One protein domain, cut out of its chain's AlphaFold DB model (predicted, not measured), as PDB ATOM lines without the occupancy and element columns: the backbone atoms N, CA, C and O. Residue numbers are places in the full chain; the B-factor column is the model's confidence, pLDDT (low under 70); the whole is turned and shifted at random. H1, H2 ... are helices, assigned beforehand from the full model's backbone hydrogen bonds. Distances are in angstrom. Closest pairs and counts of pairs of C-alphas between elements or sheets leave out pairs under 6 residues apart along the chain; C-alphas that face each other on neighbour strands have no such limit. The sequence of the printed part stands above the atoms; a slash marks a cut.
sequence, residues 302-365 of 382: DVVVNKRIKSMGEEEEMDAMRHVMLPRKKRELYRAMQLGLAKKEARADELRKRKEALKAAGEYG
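This is residues 302 to 365 of the 382 residues of the protein "Hypothetical protein" of Micromonas pusilla (UniProt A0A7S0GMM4). One long straight helix, H3, makes the length of the model, and a small helical hairpin of H1 and H2 sits at its first end. H2 and H3 make a corner like a V there, and residues 336 to 353 of H3 stick out free, far from the hairpin. The printed part has 64 residues with three named helices, in the order H1, H2, H3, and no named strand; the class is all helix. The whole is extended, a rod with a radius of gyration of the C-alphas of 18.8 A and spans of 57 by 27 by 16 A.

H1 covers residues 302 to 309, beginning at C-alpha 302 (19.774, 34.090, -34.549), and is 10.4 A long. H2 covers residues 314 to 325 and is 16.2 A long. H3 runs from C-alpha 328 at (35.022, 31.187, -37.902) to C-alpha 360 at (29.810, -16.468, -38.286), 47.9 A.

H1 and H2 form a helical hairpin and run opposite ways at a tilt of 36 degrees, only just steep. H2 touches H1 with residues 316 to 321 alone; the closest C-alphas, of Ile 309 and Glu 317, are 5.4 A apart. H2 and H3 are close but not clearly touching, opposite ways at a steep tilt of 48 degrees, with the closest C-alphas, of His 323 and Arg 331, 6.6 A apart. H1 and H3 are apart. In H1, H2 and H3 every O i to N i+4 pair is within hydrogen-bond range.

The two C-alphas farthest apart, of Val 303 and Gly 362, are 57.2 A apart. The printed part has no cut, and both links are tight. Residues 357 to 362, of which 357 to 360 belong to H3, also stand free. The mean pLDDT of the printed part is 77.3; 11 residues are under 70, among them 309 to 310, 315 to 316 and 363 to 365.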
ATOM      1  N   ASP A 302      18.865  34.317 -35.673       65.94
ATOM      2  CA  ASP A 302      19.774  34.090 -34.549       65.94
ATOM      3  C   ASP A 302      18.969  33.832 -33.264       65.94
ATOM      4  O   ASP A 302      19.322  32.959 -32.475       65.94
ATOM      5  N   VAL A 303      17.808  34.487 -33.114       72.50
ATOM      6  CA  VAL A 303      16.810  34.174 -32.073       72.50
ATOM      7  C   VAL A 303      16.284  32.740 -32.225       72.50
ATOM      8  O   VAL A 303      16.216  32.000 -31.245       72.50
ATOM      9  N   VAL A 304      15.966  32.304 -33.452       73.44
ATOM     10  CA  VAL A 304      15.531  30.920 -33.728       73.44
ATOM     11  C   VAL A 304      16.645  29.899 -33.456       73.44
ATOM     12  O   VAL A 304      16.357  28.818 -32.943       73.44
ATOM     13  N   VAL A 305      17.908  30.229 -33.748       70.12
ATOM     14  CA  VAL A 305      19.059  29.367 -33.420       70.12
ATOM     15  C   VAL A 305      19.268  29.277 -31.909       70.12
ATOM     16  O   VAL A 305      19.301  28.166 -31.391       70.12
ATOM     17  N   ASN A 306      19.311  30.399 -31.183       68.50
ATOM     18  CA  ASN A 306      19.440  30.383 -29.721       68.50
ATOM     19  C   ASN A 306      18.278  29.646 -29.046       68.50
ATOM     20  O   ASN A 306      18.506  28.924 -28.083       68.50
ATOM     21  N   LYS A 307      17.048  29.774 -29.557       75.44
ATOM     22  CA  LYS A 307      15.888  29.039 -29.032       75.44
ATOM     23  C   LYS A 307      15.929  27.537 -29.337       75.44
ATOM     24  O   LYS A 307      15.334  26.774 -28.591       75.44
ATOM     25  N   ARG A 308      16.614  27.111 -30.407       70.06
ATOM     26  CA  ARG A 308      16.887  25.688 -30.664       70.06
ATOM     27  C   ARG A 308      17.995  25.159 -29.758       70.06
ATOM     28  O   ARG A 308      17.851  24.050 -29.267       70.06
ATOM     29  N   ILE A 309      19.070  25.926 -29.561       65.00
ATOM     30  CA  ILE A 309      20.150  25.548 -28.638       65.00
ATOM     31  C   ILE A 309      19.563  25.381 -27.235       65.00
ATOM     32  O   ILE A 309      19.746  24.314 -26.679       65.00
ATOM     33  N   LYS A 310      18.748  26.348 -26.773       67.56
ATOM     34  CA  LYS A 310      17.950  26.321 -25.527       67.56
ATOM     35  C   LYS A 310      16.760  25.340 -25.526       67.56
ATOM     36  O   LYS A 310      15.655  25.695 -25.103       67.56
ATOM     37  N   SER A 311      16.936  24.169 -26.129       72.12
ATOM     38  CA  SER A 311      15.941  23.089 -26.168       72.12
ATOM     39  C   SER A 311      16.566  21.705 -26.398       72.12
ATOM     40  O   SER A 311      15.894  20.810 -26.913       72.12
ATOM     41  N   MET A 312      17.850  21.548 -26.069       58.19
ATOM     42  CA  MET A 312      18.597  20.285 -26.165       58.19
ATOM     43  C   MET A 312      18.988  19.837 -24.741       58.19
ATOM     44  O   MET A 312      18.608  20.501 -23.777       58.19
ATOM     45  N   GLY A 313      19.679  18.709 -24.558       73.94
ATOM     46  CA  GLY A 313      20.217  18.365 -23.231       73.94
ATOM     47  C   GLY A 313      21.245  19.409 -22.773       73.94
ATOM     48  O   GLY A 313      21.948  19.952 -23.618       73.94
ATOM     49  N   GLU A 314      21.372  19.698 -21.471       71.19
ATOM     50  CA  GLU A 314      22.254  20.779 -20.968       71.19
ATOM     51  C   GLU A 314      23.708  20.657 -21.473       71.19
ATOM     52  O   GLU A 314      24.343  21.650 -21.830       71.19
ATOM     53  N   GLU A 315      24.206  19.426 -21.597       59.34
ATOM     54  CA  GLU A 315      25.503  19.091 -22.194       59.34
ATOM     55  C   GLU A 315      25.565  19.388 -23.708       59.34
ATOM     56  O   GLU A 315      26.518  20.010 -24.188       59.34
ATOM     57  N   GLU A 316      24.514  19.038 -24.461       68.94
ATOM     58  CA  GLU A 316      24.376  19.385 -25.881       68.94
ATOM     59  C   GLU A 316      24.254  20.906 -26.084       68.94
ATOM     60  O   GLU A 316      24.767  21.441 -27.072       68.94
ATOM     61  N   GLU A 317      23.603  21.627 -25.160       71.19
ATOM     62  CA  GLU A 317      23.539  23.091 -25.173       71.19
ATOM     63  C   GLU A 317      24.931  23.696 -24.969       71.19
ATOM     64  O   GLU A 317      25.309  24.615 -25.702       71.19
ATOM     65  N   MET A 318      25.709  23.170 -24.014       68.25
ATOM     66  CA  MET A 318      27.076  23.621 -23.743       68.25
ATOM     67  C   MET A 318      28.006  23.391 -24.935       68.25
ATOM     68  O   MET A 318      28.678  24.336 -25.357       68.25
ATOM     69  N   ASP A 319      28.040  22.194 -25.527       73.06
ATOM     70  CA  ASP A 319      28.967  21.919 -26.635       73.06
ATOM     71  C   ASP A 319      28.508  22.601 -27.946       73.06
ATOM     72  O   ASP A 319      29.332  23.092 -28.726       73.06
ATOM     73  N   ALA A 320      27.195  22.805 -28.145       76.62
ATOM     74  CA  ALA A 320      26.679  23.674 -29.206       76.62
ATOM     75  C   ALA A 320      27.034  25.156 -28.982       76.62
ATOM     76  O   ALA A 320      27.414  25.845 -29.934       76.62
ATOM     77  N   MET A 321      26.953  25.661 -27.747       73.44
ATOM     78  CA  MET A 321      27.344  27.032 -27.400       73.44
ATOM     79  C   MET A 321      28.850  27.238 -27.586       73.44
ATOM     80  O   MET A 321      29.261  28.218 -28.210       73.44
ATOM     81  N   ARG A 322      29.669  26.276 -27.151       75.88
ATOM     82  CA  ARG A 322      31.121  26.218 -27.368       75.88
ATOM     83  C   ARG A 322      31.466  26.214 -28.859       75.88
ATOM     84  O   ARG A 322      32.292  27.020 -29.296       75.88
ATOM     85  N   HIS A 323      30.775  25.403 -29.668       79.81
ATOM     86  CA  HIS A 323      30.905  25.429 -31.132       79.81
ATOM     87  C   HIS A 323      30.522  26.783 -31.728       79.81
ATOM     88  O   HIS A 323      31.205  27.267 -32.625       79.81
ATOM     89  N   VAL A 324      29.470  27.441 -31.238       80.38
ATOM     90  CA  VAL A 324      29.082  28.782 -31.708       80.38
ATOM     91  C   VAL A 324      30.099  29.851 -31.288       80.38
ATOM     92  O   VAL A 324      30.410  30.716 -32.108       80.38
ATOM     93  N   MET A 325      30.678  29.781 -30.089       81.19
ATOM     94  CA  MET A 325      31.686  30.735 -29.598       81.19
ATOM     95  C   MET A 325      33.047  30.631 -30.305       81.19
ATOM     96  O   MET A 325      33.791  31.611 -30.354       81.19
ATOM     97  N   LEU A 326      33.383  29.484 -30.902       81.81
ATOM     98  CA  LEU A 326      34.625  29.323 -31.663       81.81
ATOM     99  C   LEU A 326      34.718  30.335 -32.842       81.81
ATOM    100  O   LEU A 326      33.761  30.505 -33.607       81.81
ATOM    101  N   PRO A 327      35.881  30.986 -33.066       88.88
ATOM    102  CA  PRO A 327      36.119  31.831 -34.239       88.88
ATOM    103  C   PRO A 327      35.899  31.087 -35.562       88.88
ATOM    104  O   PRO A 327      36.179  29.892 -35.661       88.88
ATOM    105  N   ARG A 328      35.466  31.792 -36.620       76.62
ATOM    106  CA  ARG A 328      35.022  31.187 -37.902       76.62
ATOM    107  C   ARG A 328      35.989  30.126 -38.456       76.62
ATOM    108  O   ARG A 328      35.560  29.001 -38.697       76.62
ATOM    109  N   LYS A 329      37.285  30.457 -38.546       77.94
ATOM    110  CA  LYS A 329      38.355  29.541 -38.993       77.94
ATOM    111  C   LYS A 329      38.459  28.279 -38.115       77.94
ATOM    112  O   LYS A 329      38.633  27.184 -38.639       77.94
ATOM    113  N   LYS A 330      38.301  28.411 -36.789       79.75
ATOM    114  CA  LYS A 330      38.320  27.274 -35.852       79.75
ATOM    115  C   LYS A 330      37.049  26.414 -35.957       79.75
ATOM    116  O   LYS A 330      37.156  25.199 -35.857       79.75
ATOM    117  N   ARG A 331      35.869  26.993 -36.240       81.06
ATOM    118  CA  ARG A 331      34.619  26.224 -36.474       81.06
ATOM    119  C   ARG A 331      34.672  25.367 -37.734       81.06
ATOM    120  O   ARG A 331      34.106  24.278 -37.756       81.06
ATOM    121  N   GLU A 332      35.320  25.858 -38.785       79.62
ATOM    122  CA  GLU A 332      35.522  25.106 -40.029       79.62
ATOM    123  C   GLU A 332      36.521  23.957 -39.824       79.62
ATOM    124  O   GLU A 332      36.227  22.829 -40.217       79.62
ATOM    125  N   LEU A 333      37.620  24.200 -39.098       78.38
ATOM    126  CA  LEU A 333      38.564  23.157 -38.680       78.38
ATOM    127  C   LEU A 333      37.902  22.087 -37.790       78.38
ATOM    128  O   LEU A 333      38.046  20.899 -38.054       78.38
ATOM    129  N   TYR A 334      37.128  22.494 -36.780       77.62
ATOM    130  CA  TYR A 334      36.434  21.579 -35.867       77.62
ATOM    131  C   TYR A 334      35.389  20.714 -36.594       77.62
ATOM    132  O   TYR A 334      35.332  19.508 -36.375       77.62
ATOM    133  N   ARG A 335      34.642  21.272 -37.559       81.38
ATOM    134  CA  ARG A 335      33.748  20.480 -38.432       81.38
ATOM    135  C   ARG A 335      34.510  19.480 -39.299       81.38
ATOM    136  O   ARG A 335      34.037  18.364 -39.484       81.38
ATOM    137  N   ALA A 336      35.674  19.858 -39.831       80.00
ATOM    138  CA  ALA A 336      36.523  18.937 -40.584       80.00
ATOM    139  C   ALA A 336      37.075  17.808 -39.690       80.00
ATOM    140  O   ALA A 336      37.122  16.661 -40.128       80.00
ATOM    141  N   MET A 337      37.411  18.113 -38.432       79.88
ATOM    142  CA  MET A 337      37.824  17.137 -37.419       79.88
ATOM    143  C   MET A 337      36.687  16.165 -37.069       79.88
ATOM    144  O   MET A 337      36.879  14.959 -37.174       79.88
ATOM    145  N   GLN A 338      35.485  16.667 -36.760       82.75
ATOM    146  CA  GLN A 338      34.293  15.845 -36.497       82.75
ATOM    147  C   GLN A 338      33.936  14.940 -37.691       82.75
ATOM    148  O   GLN A 338      33.672  13.755 -37.510       82.75
ATOM    149  N   LEU A 339      33.996  15.458 -38.925       82.94
ATOM    150  CA  LEU A 339      33.803  14.655 -40.143       82.94
ATOM    151  C   LEU A 339      34.919  13.617 -40.359       82.94
ATOM    152  O   LEU A 339      34.676  12.579 -40.972       82.94
ATOM    153  N   GLY A 340      36.133  13.884 -39.871       77.50
ATOM    154  CA  GLY A 340      37.235  12.924 -39.839       77.50
ATOM    155  C   GLY A 340      36.981  11.790 -38.845       77.50
ATOM    156  O   GLY A 340      37.088  10.625 -39.224       77.50
ATOM    157  N   LEU A 341      36.579  12.129 -37.617       80.38
ATOM    158  CA  LEU A 341      36.246  11.183 -36.546       80.38
ATOM    159  C   LEU A 341      35.063  10.287 -36.933       80.38
ATOM    160  O   LEU A 341      35.232   9.074 -36.991       80.38
ATOM    161  N   ALA A 342      33.931  10.857 -37.354       82.62
ATOM    162  CA  ALA A 342      32.769  10.085 -37.815       82.62
ATOM    163  C   ALA A 342      33.091   9.163 -39.016       82.62
ATOM    164  O   ALA A 342      32.456   8.129 -39.223       82.62
ATOM    165  N   LYS A 343      34.110   9.507 -39.820       85.00
ATOM    166  CA  LYS A 343      34.604   8.661 -40.917       85.00
ATOM    167  C   LYS A 343      35.596   7.581 -40.456       85.00
ATOM    168  O   LYS A 343      35.634   6.524 -41.090       85.00
ATOM    169  N   LYS A 344      36.382   7.808 -39.390       80.31
ATOM    170  CA  LYS A 344      37.133   6.747 -38.687       80.31
ATOM    171  C   LYS A 344      36.139   5.748 -38.082       80.31
ATOM    172  O   LYS A 344      36.192   4.568 -38.412       80.31
ATOM    173  N   GLU A 345      35.178   6.244 -37.307       82.62
ATOM    174  CA  GLU A 345      34.128   5.476 -36.627       82.62
ATOM    175  C   GLU A 345      33.332   4.594 -37.601       82.62
ATOM    176  O   GLU A 345      33.336   3.374 -37.468       82.62
ATOM    177  N   ALA A 346      32.747   5.164 -38.663       85.00
ATOM    178  CA  ALA A 346      31.995   4.391 -39.656       85.00
ATOM    179  C   ALA A 346      32.831   3.286 -40.344       85.00
ATOM    180  O   ALA A 346      32.286   2.269 -40.778       85.00
ATOM    181  N   ARG A 347      34.158   3.459 -40.431       84.81
ATOM    182  CA  ARG A 347      35.094   2.452 -40.958       84.81
ATOM    183  C   ARG A 347      35.436   1.384 -39.914       84.81
ATOM    184  O   ARG A 347      35.513   0.211 -40.269       84.81
ATOM    185  N   ALA A 348      35.620   1.759 -38.650       82.38
ATOM    186  CA  ALA A 348      35.745   0.814 -37.540       82.38
ATOM    187  C   ALA A 348      34.494  -0.075 -37.439       82.38
ATOM    188  O   ALA A 348      34.591  -1.292 -37.288       82.38
ATOM    189  N   ASP A 349      33.323   0.521 -37.629       85.31
ATOM    190  CA  ASP A 349      32.027  -0.142 -37.600       85.31
ATOM    191  C   ASP A 349      31.827  -1.101 -38.800       85.31
ATOM    192  O   ASP A 349      31.358  -2.231 -38.634       85.31
ATOM    193  N   GLU A 350      32.296  -0.728 -40.003       87.75
ATOM    194  CA  GLU A 350      32.412  -1.646 -41.152       87.75
ATOM    195  C   GLU A 350      33.338  -2.838 -40.833       87.75
ATOM    196  O   GLU A 350      33.003  -3.988 -41.133       87.75
ATOM    197  N   LEU A 351      34.485  -2.591 -40.189       83.81
ATOM    198  CA  LEU A 351      35.435  -3.637 -39.795       83.81
ATOM    199  C   LEU A 351      34.855  -4.582 -38.731       83.81
ATOM    200  O   LEU A 351      35.042  -5.795 -38.856       83.81
ATOM    201  N   ARG A 352      34.102  -4.073 -37.743       83.75
ATOM    202  CA  ARG A 352      33.371  -4.887 -36.747       83.75
ATOM    203  C   ARG A 352      32.347  -5.796 -37.427       83.75
ATOM    204  O   ARG A 352      32.432  -7.016 -37.284       83.75
ATOM    205  N   LYS A 353      31.477  -5.240 -38.275       87.88
ATOM    206  CA  LYS A 353      30.462  -5.997 -39.036       87.88
ATOM    207  C   LYS A 353      31.091  -7.040 -39.968       87.88
ATOM    208  O   LYS A 353      30.615  -8.172 -40.060       87.88
ATOM    209  N   ARG A 354      32.214  -6.710 -40.617       85.69
ATOM    210  CA  ARG A 354      32.987  -7.648 -41.451       85.69
ATOM    211  C   ARG A 354      33.609  -8.783 -40.630       85.69
ATOM    212  O   ARG A 354      33.590  -9.932 -41.068       85.69
ATOM    213  N   LYS A 355      34.154  -8.479 -39.450       81.00
ATOM    214  CA  LYS A 355      34.705  -9.453 -38.494       81.00
ATOM    215  C   LYS A 355      33.626 -10.401 -37.974       81.00
ATOM    216  O   LYS A 355      33.843 -11.609 -37.970       81.00
ATOM    217  N   GLU A 356      32.463  -9.880 -37.600       85.00
ATOM    218  CA  GLU A 356      31.308 -10.673 -37.163       85.00
ATOM    219  C   GLU A 356      30.828 -11.625 -38.266       85.00
ATOM    220  O   GLU A 356      30.659 -12.816 -38.007       85.00
ATOM    221  N   ALA A 357      30.726 -11.150 -39.513       86.56
ATOM    222  CA  ALA A 357      30.393 -11.992 -40.662       86.56
ATOM    223  C   ALA A 357      31.429 -13.112 -40.902       86.56
ATOM    224  O   ALA A 357      31.053 -14.270 -41.073       86.56
ATOM    225  N   LEU A 358      32.732 -12.804 -40.850       83.12
ATOM    226  CA  LEU A 358      33.805 -13.804 -40.981       83.12
ATOM    227  C   LEU A 358      33.821 -14.809 -39.816       83.12
ATOM    228  O   LEU A 358      34.157 -15.979 -40.014       83.12
ATOM    229  N   LYS A 359      33.454 -14.376 -38.603       83.38
ATOM    230  CA  LYS A 359      33.348 -15.235 -37.413       83.38
ATOM    231  C   LYS A 359      32.139 -16.166 -37.514       83.38
ATOM    232  O   LYS A 359      32.275 -17.352 -37.233       83.38
ATOM    233  N   ALA A 360      30.998 -15.666 -37.993       84.25
ATOM    234  CA  ALA A 360      29.810 -16.468 -38.286       84.25
ATOM    235  C   ALA A 360      30.033 -17.472 -39.436       84.25
ATOM    236  O   ALA A 360      29.481 -18.568 -39.405       84.25
ATOM    237  N   ALA A 361      30.877 -17.132 -40.418       84.50
ATOM    238  CA  ALA A 361      31.280 -18.029 -41.502       84.50
ATOM    239  C   ALA A 361      32.327 -19.090 -41.092       84.50
ATOM    240  O   ALA A 361      32.581 -20.019 -41.854       84.50
ATOM    241  N   GLY A 362      32.961 -18.962 -39.918       76.69
ATOM    242  CA  GLY A 362      34.072 -19.827 -39.493       76.69
ATOM    243  C   GLY A 362      35.407 -19.561 -40.213       76.69
ATOM    244  O   GLY A 362      36.366 -20.314 -40.045       76.69
ATOM    245  N   GLU A 363      35.496 -18.490 -41.004       69.81
ATOM    246  CA  GLU A 363      36.704 -18.102 -41.748       69.81
ATOM    247  C   GLU A 363      37.652 -17.216 -40.919       69.81
ATOM    248  O   GLU A 363      38.843 -17.107 -41.225       69.81
ATOM    249  N   TYR A 364      37.152 -16.604 -39.838       62.97
ATOM    250  CA  TYR A 364      37.961 -15.796 -38.922       62.97
ATOM    251  C   TYR A 364      39.082 -16.632 -38.279       62.97
ATOM    252  O   TYR A 364      38.849 -17.735 -37.791       62.97
ATOM    253  N   GLY A 365      40.318 -16.128 -38.324       56.38
ATOM    254  CA  GLY A 365      41.534 -16.854 -37.923       56.38
ATOM    255  C   GLY A 365      42.101 -17.810 -38.989       56.38
ATOM    256  O   GLY A 365      43.319 -17.910 -39.132       56.38
TER     257      GLY A 365